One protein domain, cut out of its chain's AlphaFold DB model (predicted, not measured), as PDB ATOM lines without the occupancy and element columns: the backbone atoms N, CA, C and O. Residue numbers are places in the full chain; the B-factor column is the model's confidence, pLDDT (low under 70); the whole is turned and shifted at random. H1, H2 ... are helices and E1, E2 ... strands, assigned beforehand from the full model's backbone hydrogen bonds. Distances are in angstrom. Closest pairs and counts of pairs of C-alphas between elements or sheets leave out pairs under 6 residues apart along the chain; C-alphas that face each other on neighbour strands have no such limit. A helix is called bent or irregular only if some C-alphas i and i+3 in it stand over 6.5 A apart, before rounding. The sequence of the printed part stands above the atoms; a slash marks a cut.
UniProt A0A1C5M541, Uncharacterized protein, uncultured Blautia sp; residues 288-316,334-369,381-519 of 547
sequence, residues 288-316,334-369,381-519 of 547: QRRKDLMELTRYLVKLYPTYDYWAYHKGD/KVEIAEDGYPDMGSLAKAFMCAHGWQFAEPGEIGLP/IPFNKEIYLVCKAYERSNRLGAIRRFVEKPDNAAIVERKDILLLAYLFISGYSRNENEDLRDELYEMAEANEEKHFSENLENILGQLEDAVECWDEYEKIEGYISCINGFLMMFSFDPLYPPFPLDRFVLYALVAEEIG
ATOM      1  N   GLN A 288     115.478  83.006 143.881       74.50
ATOM      2  CA  GLN A 288     116.494  83.482 144.814       74.50
ATOM      3  C   GLN A 288     115.867  83.837 146.156       74.50
ATOM      4  O   GLN A 288     116.191  83.218 147.160       74.50
ATOM      5  N   ARG A 289     114.837  84.690 146.141       79.38
ATOM      6  CA  ARG A 289     114.106  85.083 147.347       79.38
ATOM      7  C   ARG A 289     113.563  83.879 148.125       79.38
ATOM      8  O   ARG A 289     113.232  84.017 149.295       79.38
ATOM      9  N   ARG A 290     113.351  82.716 147.493       78.31
ATOM     10  CA  ARG A 290     112.799  81.541 148.190       78.31
ATOM     11  C   ARG A 290     113.907  80.791 148.865       78.31
ATOM     12  O   ARG A 290     113.724  80.395 150.006       78.31
ATOM     13  N   LYS A 291     115.017  80.592 148.157       80.12
ATOM     14  CA  LYS A 291     116.232  80.063 148.763       80.12
ATOM     15  C   LYS A 291     116.617  80.913 149.967       80.12
ATOM     16  O   LYS A 291     116.703  80.358 151.049       80.12
ATOM     17  N   ASP A 292     116.678  82.231 149.799       86.19
ATOM     18  CA  ASP A 292     116.997  83.178 150.871       86.19
ATOM     19  C   ASP A 292     116.017  83.057 152.048       86.19
ATOM     20  O   ASP A 292     116.425  83.032 153.202       86.19
ATOM     21  N   LEU A 293     114.710  82.915 151.789       88.88
ATOM     22  CA  LEU A 293     113.727  82.744 152.864       88.88
ATOM     23  C   LEU A 293     113.909  81.406 153.585       88.88
ATOM     24  O   LEU A 293     113.831  81.343 154.808       88.88
ATOM     25  N   MET A 294     114.119  80.325 152.831       86.75
ATOM     26  CA  MET A 294     114.365  79.003 153.399       86.75
ATOM     27  C   MET A 294     115.653  79.007 154.225       86.75
ATOM     28  O   MET A 294     115.676  78.433 155.311       86.75
ATOM     29  N   GLU A 295     116.682  79.707 153.762       90.12
ATOM     30  CA  GLU A 295     117.932  79.875 154.488       90.12
ATOM     31  C   GLU A 295     117.720  80.676 155.773       90.12
ATOM     32  O   GLU A 295     118.076  80.200 156.844       90.12
ATOM     33  N   LEU A 296     116.982  81.789 155.717       93.19
ATOM     34  CA  LEU A 296     116.584  82.556 156.899       93.19
ATOM     35  C   LEU A 296     115.856  81.690 157.945       93.19
ATOM     36  O   LEU A 296     116.066  81.863 159.146       93.19
ATOM     37  N   THR A 297     115.041  80.709 157.527       91.88
ATOM     38  CA  THR A 297     114.389  79.801 158.489       91.88
ATOM     39  C   THR A 297     115.367  78.925 159.278       91.88
ATOM     40  O   THR A 297     115.043  78.543 160.402       91.88
ATOM     41  N   ARG A 298     116.569  78.645 158.752       91.44
ATOM     42  CA  ARG A 298     117.618  77.911 159.483       91.44
ATOM     43  C   ARG A 298     118.209  78.724 160.632       91.44
ATOM     44  O   ARG A 298     118.512  78.153 161.672       91.44
ATOM     45  N   TYR A 299     118.298  80.042 160.490       93.88
ATOM     46  CA  TYR A 299     118.700  80.920 161.591       93.88
ATOM     47  C   TYR A 299     117.569  81.065 162.611       93.88
ATOM     48  O   TYR A 299     117.784  80.972 163.816       93.88
ATOM     49  N   LEU A 300     116.322  81.192 162.149       93.50
ATOM     50  CA  LEU A 300     115.174  81.297 163.052       93.50
ATOM     51  C   LEU A 300     114.987  80.054 163.930       93.50
ATOM     52  O   LEU A 300     114.581  80.192 165.078       93.50
ATOM     53  N   VAL A 301     115.305  78.845 163.455       92.88
ATOM     54  CA  VAL A 301     115.242  77.652 164.321       92.88
ATOM     55  C   VAL A 301     116.333  77.631 165.400       92.88
ATOM     56  O   VAL A 301     116.143  76.990 166.430       92.88
ATOM     57  N   LYS A 302     117.443  78.359 165.219       92.31
ATOM     58  CA  LYS A 302     118.456  78.557 166.268       92.31
ATOM     59  C   LYS A 302     117.963  79.489 167.368       92.31
ATOM     60  O   LYS A 302     118.140  79.187 168.543       92.31
ATOM     61  N   LEU A 303     117.275  80.563 166.983       91.75
ATOM     62  CA  LEU A 303     116.646  81.503 167.913       91.75
ATOM     63  C   LEU A 303     115.425  80.894 168.627       91.75
ATOM     64  O   LEU A 303     115.176  81.181 169.795       91.75
ATOM     65  N   TYR A 304     114.689  80.011 167.946       91.00
ATOM     66  CA  TYR A 304     113.469  79.375 168.448       91.00
ATOM     67  C   TYR A 304     113.548  77.838 168.363       91.00
ATOM     68  O   TYR A 304     112.805  77.224 167.593       91.00
ATOM     69  N   PRO A 305     114.430  77.182 169.144       89.50
ATOM     70  CA  PRO A 305     114.705  75.751 169.001       89.50
ATOM     71  C   PRO A 305     113.625  74.854 169.613       89.50
ATOM     72  O   PRO A 305     113.548  73.665 169.286       89.50
ATOM     73  N   THR A 306     112.802  75.386 170.520       87.56
ATOM     74  CA  THR A 306     111.779  74.631 171.251       87.56
ATOM     75  C   THR A 306     110.504  75.441 171.484       87.56
ATOM     76  O   THR A 306     110.497  76.669 171.399       87.56
ATOM     77  N   TYR A 307     109.405  74.750 171.799       80.38
ATOM     78  CA  TYR A 307     108.135  75.360 172.192       80.38
ATOM     79  C   TYR A 307     107.444  74.573 173.312       80.38
ATOM     80  O   TYR A 307     107.554  73.348 173.377       80.38
ATOM     81  N   ASP A 308     106.700  75.254 174.188       78.88
ATOM     82  CA  ASP A 308     105.909  74.598 175.238       78.88
ATOM     83  C   ASP A 308     104.588  74.065 174.660       78.88
ATOM     84  O   ASP A 308     103.694  74.826 174.269       78.88
ATOM     85  N   TYR A 309     104.455  72.736 174.635       68.88
ATOM     86  CA  TYR A 309     103.281  72.047 174.099       68.88
ATOM     87  C   TYR A 309     101.975  72.460 174.791       68.88
ATOM     88  O   TYR A 309     100.961  72.705 174.133       68.88
ATOM     89  N   TRP A 310     101.972  72.558 176.120       66.25
ATOM     90  CA  TRP A 310     100.748  72.840 176.869       66.25
ATOM     91  C   TRP A 310     100.389  74.315 176.845       66.25
ATOM     92  O   TRP A 310      99.202  74.638 176.841       66.25
ATOM     93  N   ALA A 311     101.377  75.213 176.804       64.12
ATOM     94  CA  ALA A 311     101.116  76.633 176.585       64.12
ATOM     95  C   ALA A 311     100.351  76.855 175.270       64.12
ATOM     96  O   ALA A 311      99.382  77.614 175.259       64.12
ATOM     97  N   TYR A 312     100.718  76.128 174.210       58.12
ATOM     98  CA  TYR A 312     100.061  76.200 172.906       58.12
ATOM     99  C   TYR A 312      98.667  75.539 172.886       58.12
ATOM    100  O   TYR A 312      97.712  76.100 172.355       58.12
ATOM    101  N   HIS A 313      98.509  74.360 173.499       61.47
ATOM    102  CA  HIS A 313      97.267  73.570 173.433       61.47
ATOM    103  C   HIS A 313      96.230  73.875 174.535       61.47
ATOM    104  O   HIS A 313      95.208  73.192 174.630       61.47
ATOM    105  N   LYS A 314      96.429  74.915 175.360       55.38
ATOM    106  CA  LYS A 314      95.541  75.281 176.488       55.38
ATOM    107  C   LYS A 314      94.056  75.499 176.118       55.38
ATOM    108  O   LYS A 314      93.216  75.428 177.017       55.38
ATOM    109  N   GLY A 315      93.724  75.706 174.839       45.72
ATOM    110  CA  GLY A 315      92.349  75.825 174.329       45.72
ATOM    111  C   GLY A 315      91.630  74.504 174.000       45.72
ATOM    112  O   GLY A 315      90.405  74.501 173.890       45.72
ATOM    113  N   ASP A 316      92.339  73.374 173.895       42.72
ATOM    114  CA  ASP A 316      91.788  72.112 173.370       42.72
ATOM    115  C   ASP A 316      91.648  71.038 174.469       42.72
ATOM    116  O   ASP A 316      92.265  69.976 174.460       42.72
ATOM    117  N   LYS A 334     111.077  70.097 170.740       89.75
ATOM    118  CA  LYS A 334     112.047  70.619 169.767       89.75
ATOM    119  C   LYS A 334     111.383  70.883 168.421       89.75
ATOM    120  O   LYS A 334     110.543  70.098 167.984       89.75
ATOM    121  N   VAL A 335     111.797  71.956 167.758       88.56
ATOM    122  CA  VAL A 335     111.473  72.180 166.348       88.56
ATOM    123  C   VAL A 335     112.154  71.090 165.525       88.56
ATOM    124  O   VAL A 335     113.356  70.852 165.652       88.56
ATOM    125  N   GLU A 336     111.368  70.381 164.719       87.75
ATOM    126  CA  GLU A 336     111.872  69.267 163.922       87.75
ATOM    127  C   GLU A 336     112.663  69.799 162.724       87.75
ATOM    128  O   GLU A 336     112.258  70.766 162.081       87.75
ATOM    129  N   ILE A 337     113.783  69.154 162.401       88.75
ATOM    130  CA  ILE A 337     114.553  69.426 161.186       88.75
ATOM    131  C   ILE A 337     114.286  68.289 160.209       88.75
ATOM    132  O   ILE A 337     114.456  67.116 160.545       88.75
ATOM    133  N   ALA A 338     113.836  68.635 159.008       83.75
ATOM    134  CA  ALA A 338     113.591  67.667 157.951       83.75
ATOM    135  C   ALA A 338     114.909  67.184 157.318       83.75
ATOM    136  O   ALA A 338     115.966  67.785 157.499       83.75
ATOM    137  N   GLU A 339     114.841  66.107 156.533       81.62
ATOM    138  CA  GLU A 339     116.015  65.490 155.890       81.62
ATOM    139  C   GLU A 339     116.780  66.439 154.949       81.62
ATOM    140  O   GLU A 339     117.972  66.259 154.724       81.62
ATOM    141  N   ASP A 340     116.114  67.471 154.425       80.50
ATOM    142  CA  ASP A 340     116.704  68.517 153.579       80.50
ATOM    143  C   ASP A 340     117.414  69.634 154.374       80.50
ATOM    144  O   ASP A 340     117.873  70.625 153.800       80.50
ATOM    145  N   GLY A 341     117.508  69.492 155.700       82.50
ATOM    146  CA  GLY A 341     118.171  70.447 156.586       82.50
ATOM    147  C   GLY A 341     117.371  71.726 156.838       82.50
ATOM    148  O   GLY A 341     117.930  72.690 157.357       82.50
ATOM    149  N   TYR A 342     116.089  71.777 156.460       86.94
ATOM    150  CA  TYR A 342     115.195  72.893 156.784       86.94
ATOM    151  C   TYR A 342     114.240  72.531 157.925       86.94
ATOM    152  O   TYR A 342     113.813  71.374 158.030       86.94
ATOM    153  N   PRO A 343     113.837  73.505 158.759       87.56
ATOM    154  CA  PRO A 343     112.894  73.245 159.834       87.56
ATOM    155  C   PRO A 343     111.520  72.836 159.293       87.56
ATOM    156  O   PRO A 343     111.065  73.276 158.226       87.56
ATOM    157  N   ASP A 344     110.829  71.993 160.052       87.25
ATOM    158  CA  ASP A 344     109.400  71.797 159.885       87.25
ATOM    159  C   ASP A 344     108.679  73.114 160.197       87.25
ATOM    160  O   ASP A 344     108.712  73.652 161.304       87.25
ATOM    161  N   MET A 345     107.999  73.640 159.182       86.62
ATOM    162  CA  MET A 345     107.350  74.948 159.251       86.62
ATOM    163  C   MET A 345     106.181  74.960 160.245       86.62
ATOM    164  O   MET A 345     105.790  76.025 160.720       86.62
ATOM    165  N   GLY A 346     105.619  73.783 160.546       82.50
ATOM    166  CA  GLY A 346     104.595  73.579 161.566       82.50
ATOM    167  C   GLY A 346     105.110  73.856 162.968       82.50
ATOM    168  O   GLY A 346     104.561  74.693 163.685       82.50
ATOM    169  N   SER A 347     106.159  73.144 163.356       84.50
ATOM    170  CA  SER A 347     106.794  73.252 164.667       84.50
ATOM    171  C   SER A 347     107.494  74.597 164.867       84.50
ATOM    172  O   SER A 347     107.328  75.193 165.930       84.50
ATOM    173  N   LEU A 348     108.156  75.141 163.839       88.12
ATOM    174  CA  LEU A 348     108.770  76.471 163.911       88.12
ATOM    175  C   LEU A 348     107.724  77.571 164.151       88.12
ATOM    176  O   LEU A 348     107.902  78.424 165.017       88.12
ATOM    177  N   ALA A 349     106.587  77.517 163.447       83.75
ATOM    178  CA  ALA A 349     105.500  78.465 163.677       83.75
ATOM    179  C   ALA A 349     104.973  78.398 165.118       83.75
ATOM    180  O   ALA A 349     104.735  79.440 165.718       83.75
ATOM    181  N   LYS A 350     104.824  77.198 165.697       81.44
ATOM    182  CA  LYS A 350     104.415  77.038 167.106       81.44
ATOM    183  C   LYS A 350     105.431  77.648 168.070       81.44
ATOM    184  O   LYS A 350     105.019  78.282 169.038       81.44
ATOM    185  N   ALA A 351     106.725  77.503 167.787       84.56
ATOM    186  CA  ALA A 351     107.786  78.106 168.589       84.56
ATOM    187  C   ALA A 351     107.696  79.633 168.627       84.56
ATOM    188  O   ALA A 351     107.737  80.205 169.717       84.56
ATOM    189  N   PHE A 352     107.426  80.280 167.488       83.31
ATOM    190  CA  PHE A 352     107.150  81.720 167.454       83.31
ATOM    191  C   PHE A 352     105.967  82.098 168.357       83.31
ATOM    192  O   PHE A 352     106.071  82.995 169.190       83.31
ATOM    193  N   MET A 353     104.846  81.377 168.243       74.50
ATOM    194  CA  MET A 353     103.639  81.679 169.024       74.50
ATOM    195  C   MET A 353     103.885  81.559 170.531       74.50
ATOM    196  O   MET A 353     103.476  82.431 171.295       74.50
ATOM    197  N   CYS A 354     104.572  80.496 170.957       74.31
ATOM    198  CA  CYS A 354     104.906  80.271 172.360       74.31
ATOM    199  C   CYS A 354     105.859  81.337 172.903       74.31
ATOM    200  O   CYS A 354     105.604  81.872 173.981       74.31
ATOM    201  N   ALA A 355     106.924  81.661 172.168       75.69
ATOM    202  CA  ALA A 355     107.944  82.601 172.623       75.69
ATOM    203  C   ALA A 355     107.402  84.030 172.779       75.69
ATOM    204  O   ALA A 355     107.777  84.738 173.710       75.69
ATOM    205  N   HIS A 356     106.487  84.453 171.905       73.69
ATOM    206  CA  HIS A 356     105.887  85.790 171.966       73.69
ATOM    207  C   HIS A 356     104.547  85.834 172.707       73.69
ATOM    208  O   HIS A 356     103.919  86.889 172.777       73.69
ATOM    209  N   GLY A 357     104.081  84.703 173.247       64.56
ATOM    210  CA  GLY A 357     102.797  84.623 173.944       64.56
ATOM    211  C   GLY A 357     101.596  84.966 173.056       64.56
ATOM    212  O   GLY A 357     100.572  85.425 173.563       64.56
ATOM    213  N   TRP A 358     101.700  84.772 171.738       65.31
ATOM    214  CA  TRP A 358     100.622  85.100 170.811       65.31
ATOM    215  C   TRP A 358      99.448  84.140 170.998       65.31
ATOM    216  O   TRP A 358      99.559  82.936 170.772       65.31
ATOM    217  N   GLN A 359      98.300  84.693 171.390       54.78
ATOM    218  CA  GLN A 359      97.034  83.974 171.490       54.78
ATOM    219  C   GLN A 359      96.030  84.608 170.531       54.78
ATOM    220  O   GLN A 359      95.664  85.774 170.672       54.78
ATOM    221  N   PHE A 360      95.576  83.839 169.541       54.56
ATOM    222  CA  PHE A 360      94.553  84.293 168.607       54.56
ATOM    223  C   PHE A 360      93.203  83.708 168.999       54.56
ATOM    224  O   PHE A 360      93.012  82.495 168.950       54.56
ATOM    225  N   ALA A 361      92.234  84.572 169.300       47.56
ATOM    226  CA  ALA A 361      90.865  84.131 169.530       47.56
ATOM    227  C   ALA A 361      90.303  83.372 168.304       47.56
ATOM    228  O   ALA A 361      90.631  83.663 167.134       47.56
ATOM    229  N   GLU A 362      89.464  82.368 168.569       47.56
ATOM    230  CA  GLU A 362      88.762  81.598 167.537       47.56
ATOM    231  C   GLU A 362      87.864  82.552 166.726       47.56
ATOM    232  O   GLU A 362      87.325  83.507 167.285       47.56
ATOM    233  N   PRO A 363      87.649  82.341 165.409       39.44
ATOM    234  CA  PRO A 363      86.856  83.264 164.596       39.44
ATOM    235  C   PRO A 363      85.503  83.615 165.238       39.44
ATOM    236  O   PRO A 363      85.130  84.784 165.274       39.44
ATOM    237  N   GLY A 364      84.821  82.631 165.833       37.28
ATOM    238  CA  GLY A 364      83.538  82.840 166.508       37.28
ATOM    239  C   GLY A 364      83.587  83.780 167.720       37.28
ATOM    240  O   GLY A 364      82.580  84.414 168.019       37.28
ATOM    241  N   GLU A 365      84.739  83.923 168.375       39.41
ATOM    242  CA  GLU A 365      84.930  84.773 169.560       39.41
ATOM    243  C   GLU A 365      85.139  86.253 169.203       39.41
ATOM    244  O   GLU A 365      84.814  87.123 170.007       39.41
ATOM    245  N   ILE A 366      85.595  86.534 167.974       38.72
ATOM    246  CA  ILE A 366      85.746  87.886 167.394       38.72
ATOM    247  C   ILE A 366      84.520  88.243 166.512       38.72
ATOM    248  O   ILE A 366      84.509  89.229 165.779       38.72
ATOM    249  N   GLY A 367      83.474  87.404 166.493       37.47
ATOM    250  CA  GLY A 367      82.344  87.562 165.562       37.47
ATOM    251  C   GLY A 367      82.720  87.345 164.084       37.47
ATOM    252  O   GLY A 367      81.984  87.741 163.177       37.47
ATOM    253  N   LEU A 368      83.863  86.711 163.812       37.28
ATOM    254  CA  LEU A 368      84.296  86.293 162.482       37.28
ATOM    255  C   LEU A 368      83.655  84.932 162.127       37.28
ATOM    256  O   LEU A 368      83.634  84.014 162.945       37.28
ATOM    257  N   PRO A 369      83.138  84.735 160.900       32.56
ATOM    258  CA  PRO A 369      82.426  83.503 160.569       32.56
ATOM    259  C   PRO A 369      83.333  82.265 160.644       32.56
ATOM    260  O   PRO A 369      84.395  82.222 160.015       32.56
ATOM    261  N   ILE A 381      87.655  96.392 156.565       40.03
ATOM    262  CA  ILE A 381      88.591  95.594 157.373       40.03
ATOM    263  C   ILE A 381      89.345  96.602 158.256       40.03
ATOM    264  O   ILE A 381      90.073  97.408 157.685       40.03
ATOM    265  N   PRO A 382      89.163  96.617 159.591       43.59
ATOM    266  CA  PRO A 382      89.970  97.460 160.473       43.59
ATOM    267  C   PRO A 382      91.455  97.107 160.325       43.59
ATOM    268  O   PRO A 382      91.763  95.939 160.088       43.59
ATOM    269  N   PHE A 383      92.356  98.075 160.516       47.34
ATOM    270  CA  PHE A 383      93.822  97.905 160.512       47.34
ATOM    271  C   PHE A 383      94.273  96.624 161.254       47.34
ATOM    272  O   PHE A 383      94.977  95.784 160.694       47.34
ATOM    273  N   ASN A 384      93.722  96.379 162.451       51.47
ATOM    274  CA  ASN A 384      94.035  95.201 163.272       51.47
ATOM    275  C   ASN A 384      93.704  93.869 162.586       51.47
ATOM    276  O   ASN A 384      94.361  92.857 162.816       51.47
ATOM    277  N   LYS A 385      92.689  93.843 161.716       55.91
ATOM    278  CA  LYS A 385      92.261  92.629 161.020       55.91
ATOM    279  C   LYS A 385      93.201  92.257 159.873       55.91
ATOM    280  O   LYS A 385      93.301  91.073 159.564       55.91
ATOM    281  N   GLU A 386      93.879  93.216 159.242       57.69
ATOM    282  CA  GLU A 386      94.900  92.919 158.228       57.69
ATOM    283  C   GLU A 386      96.115  92.242 158.868       57.69
ATOM    284  O   GLU A 386      96.502  91.153 158.442       57.69
ATOM    285  N   ILE A 387      96.618  92.820 159.960       64.19
ATOM    286  CA  ILE A 387      97.733  92.267 160.735       64.19
ATOM    287  C   ILE A 387      97.362  90.891 161.305       64.19
ATOM    288  O   ILE A 387      98.072  89.913 161.080       64.19
ATOM    289  N   TYR A 388      96.183  90.770 161.928       65.31
ATOM    290  CA  TYR A 388      95.674  89.501 162.456       65.31
ATOM    291  C   TYR A 388      95.642  88.389 161.400       65.31
ATOM    292  O   TYR A 388      96.023  87.254 161.678       65.31
ATOM    293  N   LEU A 389      95.188  88.682 160.175       66.81
ATOM    294  CA  LEU A 389      95.116  87.677 159.112       66.81
ATOM    295  C   LEU A 389      96.505  87.199 158.668       66.81
ATOM    296  O   LEU A 389      96.646  86.017 158.346       66.81
ATOM    297  N   VAL A 390      97.504  88.087 158.658       69.50
ATOM    298  CA  VAL A 390      98.898  87.731 158.358       69.50
ATOM    299  C   VAL A 390      99.456  86.834 159.462       69.50
ATOM    300  O   VAL A 390      99.865  85.708 159.172       69.50
ATOM    301  N   CYS A 391      99.373  87.258 160.725       70.12
ATOM    302  CA  CYS A 391      99.906  86.489 161.852       70.12
ATOM    303  C   CYS A 391      99.209  85.124 162.008       70.12
ATOM    304  O   CYS A 391      99.866  84.097 162.181       70.12
ATOM    305  N   LYS A 392      97.886  85.059 161.815       69.44
ATOM    306  CA  LYS A 392      97.118  83.801 161.848       69.44
ATOM    307  C   LYS A 392      97.460  82.840 160.704       69.44
ATOM    308  O   LYS A 392      97.332  81.620 160.836       69.44
ATOM    309  N   ALA A 393      97.879  83.359 159.549       72.25
ATOM    310  CA  ALA A 393      98.352  82.517 158.450       72.25
ATOM    311  C   ALA A 393      99.689  81.833 158.786       72.25
ATOM    312  O   ALA A 393      99.911  80.695 158.353       72.25
ATOM    313  N   TYR A 394     100.532  82.509 159.573       72.75
ATOM    314  CA  TYR A 394     101.759  81.959 160.144       72.75
ATOM    315  C   TYR A 394     101.470  80.953 161.260       72.75
ATOM    316  O   TYR A 394     101.978  79.841 161.184       72.75
ATOM    317  N   GLU A 395     100.578  81.275 162.205       68.56
ATOM    318  CA  GLU A 395     100.145  80.382 163.298       68.56
ATOM    319  C   GLU A 395      99.727  79.000 162.788       68.56
ATOM    320  O   GLU A 395     100.155  77.967 163.297       68.56
ATOM    321  N   ARG A 396      98.913  78.961 161.729       68.31
ATOM    322  CA  ARG A 396      98.427  77.699 161.158       68.31
ATOM    323  C   ARG A 396      99.475  76.959 160.329       68.31
ATOM    324  O   ARG A 396      99.116  75.981 159.676       68.31
ATOM    325  N   SER A 397     100.718  77.444 160.260       64.19
ATOM    326  CA  SER A 397     101.825  76.971 159.403       64.19
ATOM    327  C   SER A 397     101.532  76.935 157.896       64.19
ATOM    328  O   SER A 397     102.373  76.566 157.072       64.19
ATOM    329  N   ASN A 398     100.336  77.377 157.504       67.50
ATOM    330  CA  ASN A 398      99.855  77.331 156.134       67.50
ATOM    331  C   ASN A 398     100.682  78.229 155.223       67.50
ATOM    332  O   ASN A 398     100.798  77.914 154.041       67.50
ATOM    333  N   ARG A 399     101.237  79.329 155.752       78.31
ATOM    334  CA  ARG A 399     102.013  80.280 154.958       78.31
ATOM    335  C   ARG A 399     103.399  79.746 154.602       78.31
ATOM    336  O   ARG A 399     103.634  79.465 153.430       78.31
ATOM    337  N   LEU A 400     104.268  79.523 155.589       77.81
ATOM    338  CA  LEU A 400     105.618  78.987 155.371       77.81
ATOM    339  C   LEU A 400     105.587  77.610 154.683       77.81
ATOM    340  O   LEU A 400     106.311  77.375 153.717       77.81
ATOM    341  N   GLY A 401     104.660  76.731 155.080       78.31
ATOM    342  CA  GLY A 401     104.461  75.444 154.411       78.31
ATOM    343  C   GLY A 401     103.962  75.570 152.962       78.31
ATOM    344  O   GLY A 401     104.280  74.731 152.121       78.31
ATOM    345  N   ALA A 402     103.185  76.603 152.616       74.94
ATOM    346  CA  ALA A 402     102.819  76.865 151.219       74.94
ATOM    347  C   ALA A 402     103.998  77.401 150.396       74.94
ATOM    348  O   ALA A 402     104.111  77.038 149.229       74.94
ATOM    349  N   ILE A 403     104.891  78.203 150.981       75.38
ATOM    350  CA  ILE A 403     106.105  78.677 150.295       75.38
ATOM    351  C   ILE A 403     107.087  77.509 150.078       75.38
ATOM    352  O   ILE A 403     107.678  77.361 149.004       75.38
ATOM    353  N   ARG A 404     107.204  76.603 151.061       76.88
ATOM    354  CA  ARG A 404     108.066  75.412 150.971       76.88
ATOM    355  C   ARG A 404     107.615  74.421 149.891       76.88
ATOM    356  O   ARG A 404     108.466  73.918 149.163       76.88
ATOM    357  N   ARG A 405     106.306  74.186 149.714       70.75
ATOM    358  CA  ARG A 405     105.723  73.161 148.805       70.75
ATOM    359  C   ARG A 405     105.958  73.353 147.297       70.75
ATOM    360  O   ARG A 405     105.533  72.515 146.505       70.75
ATOM    361  N   PHE A 406     106.642  74.412 146.885       61.59
ATOM    362  CA  PHE A 406     106.879  74.737 145.477       61.59
ATOM    363  C   PHE A 406     107.575  73.628 144.669       61.59
ATOM    364  O   PHE A 406     107.237  73.446 143.506       61.59
ATOM    365  N   VAL A 407     108.501  72.863 145.264       51.97
ATOM    366  CA  VAL A 407     109.219  71.780 144.551       51.97
ATOM    367  C   VAL A 407     108.292  70.607 144.218       51.97
ATOM    368  O   VAL A 407     108.435  69.984 143.173       51.97
ATOM    369  N   GLU A 408     107.311  70.331 145.077       54.62
ATOM    370  CA  GLU A 408     106.405  69.191 144.918       54.62
ATOM    371  C   GLU A 408     105.157  69.545 144.100       54.62
ATOM    372  O   GLU A 408     104.631  68.703 143.370       54.62
ATOM    373  N   LYS A 409     104.638  70.776 144.260       61.00
ATOM    374  CA  LYS A 409     103.405  71.266 143.614       61.00
ATOM    375  C   LYS A 409     103.475  72.780 143.340       61.00
ATOM    376  O   LYS A 409     102.901  73.553 144.117       61.00
ATOM    377  N   PRO A 410     104.093  73.211 142.223       54.94
ATOM    378  CA  PRO A 410     104.210  74.627 141.847       54.94
ATOM    379  C   PRO A 410     102.859  75.359 141.823       54.94
ATOM    380  O   PRO A 410     102.759  76.516 142.220       54.94
ATOM    381  N   ASP A 411     101.784  74.659 141.451       51.78
ATOM    382  CA  ASP A 411     100.433  75.223 141.320       51.78
ATOM    383  C   ASP A 411      99.820  75.732 142.637       51.78
ATOM    384  O   ASP A 411      98.929  76.587 142.617       51.78
ATOM    385  N   ASN A 412     100.281  75.207 143.779       53.25
ATOM    386  CA  ASN A 412      99.764  75.527 145.115       53.25
ATOM    387  C   ASN A 412     100.754  76.322 145.970       53.25
ATOM    388  O   ASN A 412     100.477  76.576 147.147       53.25
ATOM    389  N   ALA A 413     101.906  76.674 145.409       58.97
ATOM    390  CA  ALA A 413     102.934  77.368 146.149       58.97
ATOM    391  C   ALA A 413     102.550  78.827 146.405       58.97
ATOM    392  O   ALA A 413     101.986  79.502 145.539       58.97
ATOM    393  N   ALA A 414     102.853  79.307 147.607       67.38
ATOM    394  CA  ALA A 414     102.775  80.727 147.914       67.38
ATOM    395  C   ALA A 414     104.086  81.415 147.515       67.38
ATOM    396  O   ALA A 414     105.162  80.829 147.626       67.38
ATOM    397  N   ILE A 415     103.983  82.661 147.061       71.88
ATOM    398  CA  ILE A 415     105.142  83.537 146.871       71.88
ATOM    399  C   ILE A 415     105.606  84.102 148.215       71.88
ATOM    400  O   ILE A 415     104.806  84.163 149.145       71.88
ATOM    401  N   VAL A 416     106.862  84.546 148.307       77.44
ATOM    402  CA  VAL A 416     107.286  85.404 149.424       77.44
ATOM    403  C   VAL A 416     106.865  86.828 149.107       77.44
ATOM    404  O   VAL A 416     107.271  87.389 148.088       77.44
ATOM    405  N   GLU A 417     106.045  87.388 149.984       76.94
ATOM    406  CA  GLU A 417     105.545  88.756 149.935       76.94
ATOM    407  C   GLU A 417     106.319  89.616 150.947       76.94
ATOM    408  O   GLU A 417     106.805  89.117 151.961       76.94
ATOM    409  N   ARG A 418     106.356  90.936 150.741       82.06
ATOM    410  CA  ARG A 418     107.003  91.889 151.668       82.06
ATOM    411  C   ARG A 418     106.563  91.709 153.129       82.06
ATOM    412  O   ARG A 418     107.377  91.781 154.042       82.06
ATOM    413  N   LYS A 419     105.277  91.416 153.346       81.56
ATOM    414  CA  LYS A 419     104.700  91.144 154.675       81.56
ATOM    415  C   LYS A 419     105.296  89.922 155.377       81.56
ATOM    416  O   LYS A 419     105.328  89.897 156.602       81.56
ATOM    417  N   ASP A 420     105.739  88.924 154.611       85.75
ATOM    418  CA  ASP A 420     106.386  87.737 155.164       85.75
ATOM    419  C   ASP A 420     107.754  88.119 155.738       85.75
ATOM    420  O   ASP A 420     108.095  87.706 156.842       85.75
ATOM    421  N   ILE A 421     108.502  88.959 155.012       89.69
ATOM    422  CA  ILE A 421     109.819  89.447 155.436       89.69
ATOM    423  C   ILE A 421     109.703  90.386 156.631       89.69
ATOM    424  O   ILE A 421     110.454  90.221 157.579       89.69
ATOM    425  N   LEU A 422     108.727  91.299 156.645       88.31
ATOM    426  CA  LEU A 422     108.471  92.159 157.808       88.31
ATOM    427  C   LEU A 422     108.225  91.348 159.088       88.31
ATOM    428  O   LEU A 422     108.803  91.642 160.131       88.31
ATOM    429  N   LEU A 423     107.383  90.312 159.012       88.44
ATOM    430  CA  LEU A 423     107.069  89.481 160.173       88.44
ATOM    431  C   LEU A 423     108.265  88.626 160.612       88.44
ATOM    432  O   LEU A 423     108.511  88.485 161.805       88.44
ATOM    433  N   LEU A 424     109.003  88.053 159.659       92.00
ATOM    434  CA  LEU A 424     110.194  87.256 159.958       92.00
ATOM    435  C   LEU A 424     111.345  88.116 160.488       92.00
ATOM    436  O   LEU A 424     112.053  87.648 161.368       92.00
ATOM    437  N   ALA A 425     111.494  89.355 160.017       93.81
ATOM    438  CA  ALA A 425     112.450  90.319 160.556       93.81
ATOM    439  C   ALA A 425     112.119  90.659 162.013       93.81
ATOM    440  O   ALA A 425     113.002  90.599 162.857       93.81
ATOM    441  N   TYR A 426     110.844  90.923 162.332       91.44
ATOM    442  CA  TYR A 426     110.401  91.102 163.719       91.44
ATOM    443  C   TYR A 426     110.766  89.898 164.601       91.44
ATOM    444  O   TYR A 426     111.351  90.074 165.666       91.44
ATOM    445  N   LEU A 427     110.449  88.679 164.147       90.62
ATOM    446  CA  LEU A 427     110.773  87.452 164.881       90.62
ATOM    447  C   LEU A 427     112.288  87.278 165.027       90.62
ATOM    448  O   LEU A 427     112.765  86.917 166.089       90.62
ATOM    449  N   PHE A 428     113.067  87.561 163.988       94.62
ATOM    450  CA  PHE A 428     114.518  87.452 164.063       94.62
ATOM    451  C   PHE A 428     115.098  88.436 165.083       94.62
ATOM    452  O   PHE A 428     115.803  88.019 165.996       94.62
ATOM    453  N   ILE A 429     114.761  89.721 164.951       92.69
ATOM    454  CA  ILE A 429     115.264  90.797 165.811       92.69
ATOM    455  C   ILE A 429     114.872  90.526 167.262       92.69
ATOM    456  O   ILE A 429     115.734  90.465 168.125       92.69
ATOM    457  N   SER A 430     113.591  90.273 167.537       88.12
ATOM    458  CA  SER A 430     113.132  90.021 168.907       88.12
ATOM    459  C   SER A 430     113.710  88.723 169.489       88.12
ATOM    460  O   SER A 430     114.101  88.688 170.655       88.12
ATOM    461  N   GLY A 431     113.831  87.662 168.686       88.56
ATOM    462  CA  GLY A 431     114.465  86.413 169.106       88.56
ATOM    463  C   GLY A 431     115.936  86.590 169.468       88.56
ATOM    464  O   GLY A 431     116.390  85.999 170.445       88.56
ATOM    465  N   TYR A 432     116.654  87.426 168.719       91.44
ATOM    466  CA  TYR A 432     118.045  87.782 168.985       91.44
ATOM    467  C   TYR A 432     118.175  88.669 170.230       91.44
ATOM    468  O   TYR A 432     118.912  88.317 171.146       91.44
ATOM    469  N   SER A 433     117.405  89.761 170.318       85.88
ATOM    470  CA  SER A 433     117.456  90.713 171.439       85.88
ATOM    471  C   SER A 433     117.114  90.070 172.787       85.88
ATOM    472  O   SER A 433     117.651  90.467 173.815       85.88
ATOM    473  N   ARG A 434     116.240  89.053 172.806       78.69
ATOM    474  CA  ARG A 434     115.886  88.300 174.025       78.69
ATOM    475  C   ARG A 434     116.926  87.256 174.427       78.69
ATOM    476  O   ARG A 434     116.786  86.652 175.491       78.69
ATOM    477  N   ASN A 435     117.897  86.970 173.564       79.50
ATOM    478  CA  ASN A 435     118.874  85.922 173.793       79.50
ATOM    479  C   ASN A 435     120.197  86.509 174.295       79.50
ATOM    480  O   ASN A 435     120.927  87.184 173.569       79.50
ATOM    481  N   GLU A 436     120.503  86.222 175.558       76.38
ATOM    482  CA  GLU A 436     121.747  86.626 176.221       76.38
ATOM    483  C   GLU A 436     122.898  85.626 175.983       76.38
ATOM    484  O   GLU A 436     123.980  85.788 176.536       76.38
ATOM    485  N   ASN A 437     122.682  84.559 175.203       82.88
ATOM    486  CA  ASN A 437     123.704  83.543 174.959       82.88
ATOM    487  C   ASN A 437     124.688  83.980 173.858       82.88
ATOM    488  O   ASN A 437     124.382  83.835 172.674       82.88
ATOM    489  N   GLU A 438     125.871  84.449 174.256       81.69
ATOM    490  CA  GLU A 438     126.974  84.810 173.347       81.69
ATOM    491  C   GLU A 438     127.358  83.654 172.406       81.69
ATOM    492  O   GLU A 438     127.469  83.874 171.202       81.69
ATOM    493  N   ASP A 439     127.406  82.403 172.895       86.12
ATOM    494  CA  ASP A 439     127.736  81.231 172.062       86.12
ATOM    495  C   ASP A 439     126.743  81.052 170.898       86.12
ATOM    496  O   ASP A 439     127.092  80.554 169.827       86.12
ATOM    497  N   LEU A 440     125.473  81.434 171.101       87.56
ATOM    498  CA  LEU A 440     124.472  81.383 170.037       87.56
ATOM    499  C   LEU A 440     124.703  82.491 169.008       87.56
ATOM    500  O   LEU A 440     124.487  82.256 167.822       87.56
ATOM    501  N   ARG A 441     125.104  83.689 169.447       86.88
ATOM    502  CA  ARG A 441     125.397  84.813 168.548       86.88
ATOM    503  C   ARG A 441     126.585  84.475 167.658       86.88
ATOM    504  O   ARG A 441     126.461  84.588 166.439       86.88
ATOM    505  N   ASP A 442     127.654  83.943 168.244       88.25
ATOM    506  CA  ASP A 442     128.820  83.441 167.513       88.25
ATOM    507  C   ASP A 442     128.416  82.354 166.506       88.25
ATOM    508  O   ASP A 442     128.792  82.420 165.337       88.25
ATOM    509  N   GLU A 443     127.558  81.405 166.906       91.81
ATOM    510  CA  GLU A 443     127.048  80.375 165.992       91.81
ATOM    511  C   GLU A 443     126.273  80.977 164.800       91.81
ATOM    512  O   GLU A 443     126.382  80.476 163.679       91.81
ATOM    513  N   LEU A 444     125.505  82.057 164.995       92.31
ATOM    514  CA  LEU A 444     124.802  82.730 163.893       92.31
ATOM    515  C   LEU A 444     125.781  83.394 162.912       92.31
ATOM    516  O   LEU A 444     125.550  83.317 161.702       92.31
ATOM    517  N   TYR A 445     126.869  83.994 163.403       90.25
ATOM    518  CA  TYR A 445     127.937  84.529 162.551       90.25
ATOM    519  C   TYR A 445     128.667  83.417 161.795       90.25
ATOM    520  O   TYR A 445     128.788  83.498 160.575       90.25
ATOM    521  N   GLU A 446     129.054  82.330 162.469       91.06
ATOM    522  CA  GLU A 446     129.683  81.169 161.823       91.06
ATOM    523  C   GLU A 446     128.783  80.566 160.734       91.06
ATOM    524  O   GLU A 446     129.251  80.190 159.658       91.06
ATOM    525  N   MET A 447     127.468  80.502 160.980       91.94
ATOM    526  CA  MET A 447     126.497  80.071 159.974       91.94
ATOM    527  C   MET A 447     126.459  81.011 158.766       91.94
ATOM    528  O   MET A 447     126.278  80.535 157.646       91.94
ATOM    529  N   ALA A 448     126.575  82.326 158.970       88.62
ATOM    530  CA  ALA A 448     126.635  83.303 157.884       88.62
ATOM    531  C   ALA A 448     127.930  83.157 157.071       88.62
ATOM    532  O   ALA A 448     127.843  82.987 155.855       88.62
ATOM    533  N   GLU A 449     129.089  83.074 157.725       86.25
ATOM    534  CA  GLU A 449     130.389  82.901 157.059       86.25
ATOM    535  C   GLU A 449     130.482  81.584 156.270       86.25
ATOM    536  O   GLU A 449     131.068  81.523 155.185       86.25
ATOM    537  N   ALA A 450     129.897  80.506 156.804       85.31
ATOM    538  CA  ALA A 450     129.895  79.188 156.172       85.31
ATOM    539  C   ALA A 450     128.912  79.070 154.993       85.31
ATOM    540  O   ALA A 450     128.902  78.048 154.298       85.31
ATOM    541  N   ASN A 451     128.063  80.073 154.766       83.12
ATOM    542  CA  ASN A 451     127.030  80.018 153.744       83.12
ATOM    543  C   ASN A 451     127.610  80.257 152.340       83.12
ATOM    544  O   ASN A 451     128.270  81.256 152.061       83.12
ATOM    545  N   GLU A 452     127.339  79.332 151.418       79.38
ATOM    546  CA  GLU A 452     127.864  79.391 150.048       79.38
ATOM    547  C   GLU A 452     127.228  80.513 149.201       79.38
ATOM    548  O   GLU A 452     127.835  80.989 148.233       79.38
ATOM    549  N   GLU A 453     126.012  80.956 149.543       80.38
ATOM    550  CA  GLU A 453     125.307  82.034 148.841       80.38
ATOM    551  C   GLU A 453     125.809  83.401 149.340       80.38
ATOM    552  O   GLU A 453     125.175  84.050 150.171       80.38
ATOM    553  N   LYS A 454     126.937  83.863 148.781       78.94
ATOM    554  CA  LYS A 454     127.638  85.100 149.196       78.94
ATOM    555  C   LYS A 454     126.749  86.331 149.377       78.94
ATOM    556  O   LYS A 454     126.938  87.113 150.294       78.94
ATOM    557  N   HIS A 455     125.770  86.524 148.493       79.44
ATOM    558  CA  HIS A 455     124.859  87.664 148.609       79.44
ATOM    559  C   HIS A 455     123.985  87.574 149.869       79.44
ATOM    560  O   HIS A 455     123.668  88.594 150.473       79.44
ATOM    561  N   PHE A 456     123.549  86.374 150.249       86.25
ATOM    562  CA  PHE A 456     122.772  86.177 151.467       86.25
ATOM    563  C   PHE A 456     123.662  86.334 152.704       86.25
ATOM    564  O   PHE A 456     123.274  87.054 153.621       86.25
ATOM    565  N   SER A 457     124.856  85.729 152.702       86.69
ATOM    566  CA  SER A 457     125.795  85.805 153.829       86.69
ATOM    567  C   SER A 457     126.224  87.239 154.129       86.69
ATOM    568  O   SER A 457     126.037  87.693 155.249       86.69
ATOM    569  N   GLU A 458     126.685  87.987 153.122       88.00
ATOM    570  CA  GLU A 458     127.153  89.370 153.290       88.00
ATOM    571  C   GLU A 458     126.040  90.281 153.831       88.00
ATOM    572  O   GLU A 458     126.269  91.120 154.700       88.00
ATOM    573  N   ASN A 459     124.804  90.123 153.343       89.12
ATOM    574  CA  ASN A 459     123.676  90.898 153.863       89.12
ATOM    575  C   ASN A 459     123.335  90.507 155.304       89.12
ATOM    576  O   ASN A 459     123.036  91.385 156.109       89.12
ATOM    577  N   LEU A 460     123.377  89.215 155.636       93.75
ATOM    578  CA  LEU A 460     123.049  88.751 156.979       93.75
ATOM    579  C   LEU A 460     124.125  89.125 158.004       93.75
ATOM    580  O   LEU A 460     123.762  89.547 159.094       93.75
ATOM    581  N   GLU A 461     125.409  89.049 157.655       91.81
ATOM    582  CA  GLU A 461     126.520  89.531 158.491       91.81
ATOM    583  C   GLU A 461     126.359  91.019 158.818       91.81
ATOM    584  O   GLU A 461     126.465  91.416 159.976       91.81
ATOM    585  N   ASN A 462     126.014  91.838 157.818       90.62
ATOM    586  CA  ASN A 462     125.741  93.259 158.037       90.62
ATOM    587  C   ASN A 462     124.538  93.480 158.968       90.62
ATOM    588  O   ASN A 462     124.587  94.354 159.829       90.62
ATOM    589  N   ILE A 463     123.462  92.699 158.810       94.44
ATOM    590  CA  ILE A 463     122.284  92.779 159.687       94.44
ATOM    591  C   ILE A 463     122.644  92.364 161.117       94.44
ATOM    592  O   ILE A 463     122.222  93.033 162.053       94.44
ATOM    593  N   LEU A 464     123.413  91.287 161.294       93.50
ATOM    594  CA  LEU A 464     123.864  90.828 162.608       93.50
ATOM    595  C   LEU A 464     124.737  91.886 163.293       93.50
ATOM    596  O   LEU A 464     124.512  92.164 164.466       93.50
ATOM    597  N   GLY A 465     125.652  92.530 162.560       90.44
ATOM    598  CA  GLY A 465     126.484  93.611 163.099       90.44
ATOM    599  C   GLY A 465     125.652  94.799 163.579       90.44
ATOM    600  O   GLY A 465     125.794  95.241 164.713       90.44
ATOM    601  N   GLN A 466     124.706  95.253 162.752       90.19
ATOM    602  CA  GLN A 466     123.777  96.327 163.126       90.19
ATOM    603  C   GLN A 466     122.894  95.959 164.321       90.19
ATOM    604  O   GLN A 466     122.518  96.824 165.109       90.19
ATOM    605  N   LEU A 467     122.526  94.684 164.431       90.69
ATOM    606  CA  LEU A 467     121.690  94.193 165.512       90.69
ATOM    607  C   LEU A 467     122.466  94.088 166.826       90.69
ATOM    608  O   LEU A 467     121.903  94.421 167.864       90.69
ATOM    609  N   GLU A 468     123.735  93.683 166.783       90.06
ATOM    610  CA  GLU A 468     124.622  93.691 167.950       90.06
ATOM    611  C   GLU A 468     124.772  95.115 168.490       90.06
ATOM    612  O   GLU A 468     124.458  95.359 169.655       90.06
ATOM    613  N   ASP A 469     125.103  96.070 167.612       87.81
ATOM    614  CA  ASP A 469     125.213  97.491 167.962       87.81
ATOM    615  C   ASP A 469     123.907  98.019 168.589       87.81
ATOM    616  O   ASP A 469     123.928  98.733 169.592       87.81
ATOM    617  N   ALA A 470     122.749  97.639 168.033       85.75
ATOM    618  CA  ALA A 470     121.443  98.053 168.547       85.75
ATOM    619  C   ALA A 470     121.111  97.428 169.914       85.75
ATOM    620  O   ALA A 470     120.537  98.093 170.777       85.75
ATOM    621  N   VAL A 471     121.441  96.151 170.125       84.38
ATOM    622  CA  VAL A 471     121.162  95.432 171.379       84.38
ATOM    623  C   VAL A 471     122.059  95.921 172.512       84.38
ATOM    624  O   VAL A 471     121.584  96.032 173.643       84.38
ATOM    625  N   GLU A 472     123.318  96.243 172.218       83.94
ATOM    626  CA  GLU A 472     124.268  96.791 173.190       83.94
ATOM    627  C   GLU A 472     124.052  98.285 173.479       83.94
ATOM    628  O   GLU A 472     124.598  98.804 174.458       83.94
ATOM    629  N   CYS A 473     123.252  98.985 172.665       79.50
ATOM    630  CA  CYS A 473     123.015 100.412 172.825       79.50
ATOM    631  C   CYS A 473     122.166 100.740 174.067       79.50
ATOM    632  O   CYS A 473     121.128 100.133 174.340       79.50
ATOM    633  N   TRP A 474     122.618 101.750 174.816       70.25
ATOM    634  CA  TRP A 474     121.967 102.251 176.031       70.25
ATOM    635  C   TRP A 474     120.988 103.391 175.737       70.25
ATOM    636  O   TRP A 474     120.180 103.739 176.597       70.25
ATOM    637  N   ASP A 475     121.084 103.988 174.549       79.19
ATOM    638  CA  ASP A 475     120.192 105.039 174.085       79.19
ATOM    639  C   ASP A 475     118.999 104.416 173.343       79.19
ATOM    640  O   ASP A 475     119.143 103.730 172.329       79.19
ATOM    641  N   GLU A 476     117.794 104.632 173.876       70.88
ATOM    642  CA  GLU A 476     116.567 104.045 173.328       70.88
ATOM    643  C   GLU A 476     116.268 104.535 171.904       70.88
ATOM    644  O   GLU A 476     115.652 103.809 171.124       70.88
ATOM    645  N   TYR A 477     116.707 105.744 171.545       69.25
ATOM    646  CA  TYR A 477     116.491 106.302 170.218       69.25
ATOM    647  C   TYR A 477     117.448 105.678 169.190       69.25
ATOM    648  O   TYR A 477     116.988 105.173 168.162       69.25
ATOM    649  N   GLU A 478     118.747 105.615 169.489       74.31
ATOM    650  CA  GLU A 478     119.736 104.941 168.631       74.31
ATOM    651  C   GLU A 478     119.397 103.450 168.450       74.31
ATOM    652  O   GLU A 478     119.549 102.886 167.364       74.31
ATOM    653  N   LYS A 479     118.827 102.814 169.481       76.44
ATOM    654  CA  LYS A 479     118.316 101.439 169.402       76.44
ATOM    655  C   LYS A 479     117.144 101.293 168.424       76.44
ATOM    656  O   LYS A 479     117.098 100.334 167.648       76.44
ATOM    657  N   ILE A 480     116.211 102.251 168.404       75.31
ATOM    658  CA  ILE A 480     115.109 102.286 167.426       75.31
ATOM    659  C   ILE A 480     115.651 102.459 166.002       75.31
ATOM    660  O   ILE A 480     115.188 101.765 165.091       75.31
ATOM    661  N   GLU A 481     116.631 103.341 165.799       76.88
ATOM    662  CA  GLU A 481     117.303 103.494 164.501       76.88
ATOM    663  C   GLU A 481     117.975 102.189 164.059       76.88
ATOM    664  O   GLU A 481     117.800 101.764 162.912       76.88
ATOM    665  N   GLY A 482     118.652 101.505 164.983       83.44
ATOM    666  CA  GLY A 482     119.242 100.187 164.762       83.44
ATOM    667  C   GLY A 482     118.213  99.150 164.303       83.44
ATOM    668  O   GLY A 482     118.421  98.465 163.297       83.44
ATOM    669  N   TYR A 483     117.043  99.087 164.950       85.44
ATOM    670  CA  TYR A 483     115.946  98.204 164.532       85.44
ATOM    671  C   TYR A 483     115.384  98.555 163.153       85.44
ATOM    672  O   TYR A 483     115.140  97.653 162.345       85.44
ATOM    673  N   ILE A 484     115.212  99.842 162.840       83.31
ATOM    674  CA  ILE A 484     114.790 100.286 161.502       83.31
ATOM    675  C   ILE A 484     115.823  99.862 160.453       83.31
ATOM    676  O   ILE A 484     115.441  99.327 159.406       83.31
ATOM    677  N   SER A 485     117.114 100.045 160.740       83.69
ATOM    678  CA  SER A 485     118.200  99.624 159.855       83.69
ATOM    679  C   SER A 485     118.186  98.113 159.626       83.69
ATOM    680  O   SER A 485     118.202  97.681 158.474       83.69
ATOM    681  N   CYS A 486     118.026  97.308 160.681       90.56
ATOM    682  CA  CYS A 486     117.930  95.851 160.572       90.56
ATOM    683  C   CYS A 486     116.730  95.413 159.718       90.56
ATOM    684  O   CYS A 486     116.868  94.577 158.820       90.56
ATOM    685  N   ILE A 487     115.544  95.997 159.944       89.94
ATOM    686  CA  ILE A 487     114.349  95.697 159.137       89.94
ATOM    687  C   ILE A 487     114.589  96.061 157.668       89.94
ATOM    688  O   ILE A 487     114.243  95.284 156.772       89.94
ATOM    689  N   ASN A 488     115.195  97.220 157.406       85.12
ATOM    690  CA  ASN A 488     115.550  97.639 156.054       85.12
ATOM    691  C   ASN A 488     116.587  96.709 155.422       85.12
ATOM    692  O   ASN A 488     116.433  96.368 154.253       85.12
ATOM    693  N   GLY A 489     117.570  96.231 156.185       87.12
ATOM    694  CA  GLY A 489     118.526  95.212 155.755       87.12
ATOM    695  C   GLY A 489     117.823  93.940 155.287       87.12
ATOM    696  O   GLY A 489     118.047  93.489 154.162       87.12
ATOM    697  N   PHE A 490     116.876  93.420 156.078       91.44
ATOM    698  CA  PHE A 490     116.047  92.285 155.660       91.44
ATOM    699  C   PHE A 490     115.251  92.601 154.390       91.44
ATOM    700  O   PHE A 490     115.279  91.826 153.438       91.44
ATOM    701  N   LEU A 491     114.553  93.735 154.322       85.81
ATOM    702  CA  LEU A 491     113.773  94.103 153.136       85.81
ATOM    703  C   LEU A 491     114.654  94.211 151.881       85.81
ATOM    704  O   LEU A 491     114.294  93.658 150.838       85.81
ATOM    705  N   MET A 492     115.830  94.832 151.992       82.25
ATOM    706  CA  MET A 492     116.803  94.978 150.907       82.25
ATOM    707  C   MET A 492     117.386  93.639 150.456       82.25
ATOM    708  O   MET A 492     117.475  93.408 149.247       82.25
ATOM    709  N   MET A 493     117.691  92.728 151.386       84.12
ATOM    710  CA  MET A 493     118.174  91.376 151.075       84.12
ATOM    711  C   MET A 493     117.216  90.637 150.127       84.12
ATOM    712  O   MET A 493     117.651  89.940 149.211       84.12
ATOM    713  N   PHE A 494     115.905  90.863 150.269       80.12
ATOM    714  CA  PHE A 494     114.875  90.314 149.377       80.12
ATOM    715  C   PHE A 494     114.449  91.274 148.249       80.12
ATOM    716  O   PHE A 494     113.527  90.969 147.485       80.12
ATOM    717  N   SER A 495     115.111  92.419 148.087       73.94
ATOM    718  CA  SER A 495     114.776  93.468 147.113       73.94
ATOM    719  C   SER A 495     113.326  93.965 147.240       73.94
ATOM    720  O   SER A 495     112.598  94.045 146.244       73.94
ATOM    721  N   PHE A 496     112.879  94.209 148.469       76.44
ATOM    722  CA  PHE A 496     111.630  94.899 148.781       76.44
ATOM    723  C   PHE A 496     111.898  96.348 149.181       76.44
ATOM    724  O   PHE A 496     112.985  96.678 149.647       76.44
ATOM    725  N   ASP A 497     110.879  97.196 149.020       70.88
ATOM    726  CA  ASP A 497     110.963  98.590 149.449       70.88
ATOM    727  C   ASP A 497     111.184  98.696 150.966       70.88
ATOM    728  O   ASP A 497     110.579  97.899 151.708       70.88
ATOM    729  N   PRO A 498     111.971  99.697 151.416       74.44
ATOM    730  CA  PRO A 498     112.230  99.978 152.825       74.44
ATOM    731  C   PRO A 498     110.964 100.112 153.672       74.44
ATOM    732  O   PRO A 498     109.853 100.298 153.163       74.44
ATOM    733  N   LEU A 499     111.139  99.995 154.986       75.50
ATOM    734  CA  LEU A 499     110.112 100.193 155.996       75.50
ATOM    735  C   LEU A 499     109.422 101.545 155.792       75.50
ATOM    736  O   LEU A 499     110.063 102.573 155.604       75.50
ATOM    737  N   TYR A 500     108.096 101.542 155.862       73.00
ATOM    738  CA  TYR A 500     107.289 102.749 155.786       73.00
ATOM    739  C   TYR A 500     106.219 102.704 156.886       73.00
ATOM    740  O   TYR A 500     105.112 102.219 156.647       73.00
ATOM    741  N   PRO A 501     106.518 103.206 158.101       64.44
ATOM    742  CA  PRO A 501     105.643 103.165 159.278       64.44
ATOM    743  C   PRO A 501     104.241 103.761 159.113       64.44
ATOM    744  O   PRO A 501     103.361 103.459 159.918       64.44
ATOM    745  N   PRO A 502     103.947 104.611 158.115       67.88
ATOM    746  CA  PRO A 502     102.557 104.940 157.823       67.88
ATOM    747  C   PRO A 502     101.722 103.749 157.314       67.88
ATOM    748  O   PRO A 502     100.491 103.837 157.345       67.88
ATOM    749  N   PHE A 503     102.338 102.648 156.864       66.19
ATOM    750  CA  PHE A 503     101.627 101.418 156.508       66.19
ATOM    751  C   PHE A 503     101.287 100.549 157.715       66.19
ATOM    752  O   PHE A 503     102.069 100.469 158.663       66.19
ATOM    753  N   PRO A 504     100.151  99.823 157.659       67.94
ATOM    754  CA  PRO A 504      99.663  99.077 158.802       67.94
ATOM    755  C   PRO A 504     100.632  98.080 159.435       67.94
ATOM    756  O   PRO A 504     100.840  98.082 160.646       67.94
ATOM    757  N   LEU A 505     101.216  97.215 158.609       73.25
ATOM    758  CA  LEU A 505     102.073  96.138 159.090       73.25
ATOM    759  C   LEU A 505     103.460  96.642 159.498       73.25
ATOM    760  O   LEU A 505     103.992  96.196 160.506       73.25
ATOM    761  N   ASP A 506     104.016  97.586 158.743       76.69
ATOM    762  CA  ASP A 506     105.274  98.275 159.039       76.69
ATOM    763  C   ASP A 506     105.233  98.938 160.415       76.69
ATOM    764  O   ASP A 506     106.099  98.716 161.260       76.69
ATOM    765  N   ARG A 507     104.162  99.701 160.652       72.94
ATOM    766  CA  ARG A 507     103.854 100.326 161.936       72.94
ATOM    767  C   ARG A 507     103.797  99.312 163.057       72.94
ATOM    768  O   ARG A 507     104.370  99.543 164.111       72.94
ATOM    769  N   PHE A 508     103.081  98.215 162.828       75.06
ATOM    770  CA  PHE A 508     102.918  97.163 163.815       75.06
ATOM    771  C   PHE A 508     104.252  96.508 164.173       75.06
ATOM    772  O   PHE A 508     104.526  96.328 165.352       75.06
ATOM    773  N   VAL A 509     105.078  96.176 163.180       80.38
ATOM    774  CA  VAL A 509     106.391  95.561 163.404       80.38
ATOM    775  C   VAL A 509     107.285  96.481 164.226       80.38
ATOM    776  O   VAL A 509     107.822  96.046 165.241       80.38
ATOM    777  N   LEU A 510     107.383  97.755 163.838       76.81
ATOM    778  CA  LEU A 510     108.179  98.727 164.581       76.81
ATOM    779  C   LEU A 510     107.626  98.927 165.998       76.81
ATOM    780  O   LEU A 510     108.375  98.871 166.966       76.81
ATOM    781  N   TYR A 511     106.307  99.081 166.127       73.12
ATOM    782  CA  TYR A 511     105.641  99.207 167.420       73.12
ATOM    783  C   TYR A 511     105.914  98.005 168.325       73.12
ATOM    784  O   TYR A 511     106.218  98.192 169.494       73.12
ATOM    785  N   ALA A 512     105.821  96.781 167.801       75.00
ATOM    786  CA  ALA A 512     106.021  95.567 168.578       75.00
ATOM    787  C   ALA A 512     107.460  95.445 169.098       75.00
ATOM    788  O   ALA A 512     107.640  95.034 170.239       75.00
ATOM    789  N   LEU A 513     108.468  95.843 168.312       77.38
ATOM    790  CA  LEU A 513     109.863  95.868 168.772       77.38
ATOM    791  C   LEU A 513     110.073  96.894 169.892       77.38
ATOM    792  O   LEU A 513     110.676  96.577 170.911       77.38
ATOM    793  N   VAL A 514     109.520  98.099 169.738       71.88
ATOM    794  CA  VAL A 514     109.647  99.176 170.735       71.88
ATOM    795  C   VAL A 514     108.863  98.867 172.015       71.88
ATOM    796  O   VAL A 514     109.343  99.090 173.122       71.88
ATOM    797  N   ALA A 515     107.654  98.320 171.886       66.31
ATOM    798  CA  ALA A 515     106.784  97.999 173.013       66.31
ATOM    799  C   ALA A 515     107.330  96.857 173.887       66.31
ATOM    800  O   ALA A 515     107.102  96.860 175.101       66.31
ATOM    801  N   GLU A 516     108.027  95.888 173.284       65.81
ATOM    802  CA  GLU A 516     108.684  94.799 174.014       65.81
ATOM    803  C   GLU A 516     109.850  95.293 174.875       65.81
ATOM    804  O   GLU A 516     109.999  94.827 176.001       65.81
ATOM    805  N   GLU A 517     110.615  96.272 174.390       61.41
ATOM    806  CA  GLU A 517     111.731  96.893 175.122       61.41
ATOM    807  C   GLU A 517     111.256  97.717 176.324       61.41
ATOM    808  O   GLU A 517     111.783  97.594 177.426       61.41
ATOM    809  N   ILE A 518     110.200  98.516 176.142       56.00
ATOM    810  CA  ILE A 518     109.698  99.433 177.182       56.00
ATOM    811  C   ILE A 518     108.838  98.683 178.231       56.00
ATOM    812  O   ILE A 518     108.354  99.261 179.205       56.00
ATOM    813  N   GLY A 519     108.635  97.367 178.074       50.72
ATOM    814  CA  GLY A 519     107.895  96.541 179.034       50.72
ATOM    815  C   GLY A 519     106.390  96.828 179.074       50.72
ATOM    816  O   GLY A 519     105.720  96.529 180.069       50.72
TER     817      GLY A 519
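Overview. This is residues 288 to 316, 334 to 369 and 381 to 519 of the 547 residues of an uncharacterized protein of uncultured Blautia sp (UniProt A0A1C5M541). Six helices form a bundle with H7 in its middle: H8, H9, H10 and H11 follow one another in an arc round H7, and H1 packs on H7 and H8. A looser group, H3, H5 and H6, meets the bundle where H5 packs on H11; E1 and H2 pack on H3, and residues 363 to 369, of which 363 to 366 belong to H4, stick out. The printed part has 204 residues with eleven named helices and one named strand, in the order H1, E1, H2 to H11, and is mostly helix. It is compact, with a radius of gyration of the C-alphas of 16.7 A and spans of 45 by 40 by 34 A.

Arrangement. H1, residues 288 to 303, touches H7, residues 418 to 433, with residues 300 to 303 alone, at a shallow tilt of 26 degrees; the closest C-alphas, of Leu 303 and Gly 431, are 5.5 A apart. E1, residues 306 to 308, pairs with no named strand; its closest C-alpha to H3, residues 345 to 355, is Tyr 307, 4.5 A from that of Ala 351. H2, residues 309 to 313, touches H3, closest at C-alphas 312 and 354, 6.4 A. H4, residues 363 to 366, touches no helix. H5, residues 383 to 395, touches H3, closest at C-alphas 395 and 349, 5.7 A. H6, residues 398 to 407, and H3 only just touch, only at their ends, with 3 pairs of C-alphas within 8 A, closest at 401 and 345, 5.7 A. H8, residues 438 to 449, and H9, residues 454 to 472, form a hairpin, closest at C-alphas 448 and 457, 4.8 A. H9 and H10, residues 476 to 493, form another at 10 degrees, closest at C-alphas 470 and 479, 4.7 A. H11, residues 504 to 517, touches H7 at 4 degrees, the same way, closest at C-alphas 509 and 426, 6.0 A. Every O i to N i+4 pair is within hydrogen-bond range in H2, H3, H5 and H7 to H11, but 9 of 12 in H1 and 4 of 6 in H6; H4 is too short for one.

Along the chain. H1 begins at C-alpha 288 (116.494, 83.482, 144.814) and spans 23.2 A. H7 spans 22.4 A, H9 26.9 A and H10 25.7 A. H6 is irregular: C-alphas 404 and 407 are 7.5 A apart. H11 ends at C-alpha 517 (111.731, 96.893, 175.122).

Size, cuts and confidence. The C-alphas farthest apart, of Gly 367 and Ala 450, are 49.2 A apart. Residues 317 to 333 and 370 to 380 are not printed; the C-alpha gaps are 20.6 A and 13.9 A. Of the links printed whole, none is long. Mean pLDDT of the printed part is 76.3; 55 residues are under 70, among them 357 to 369.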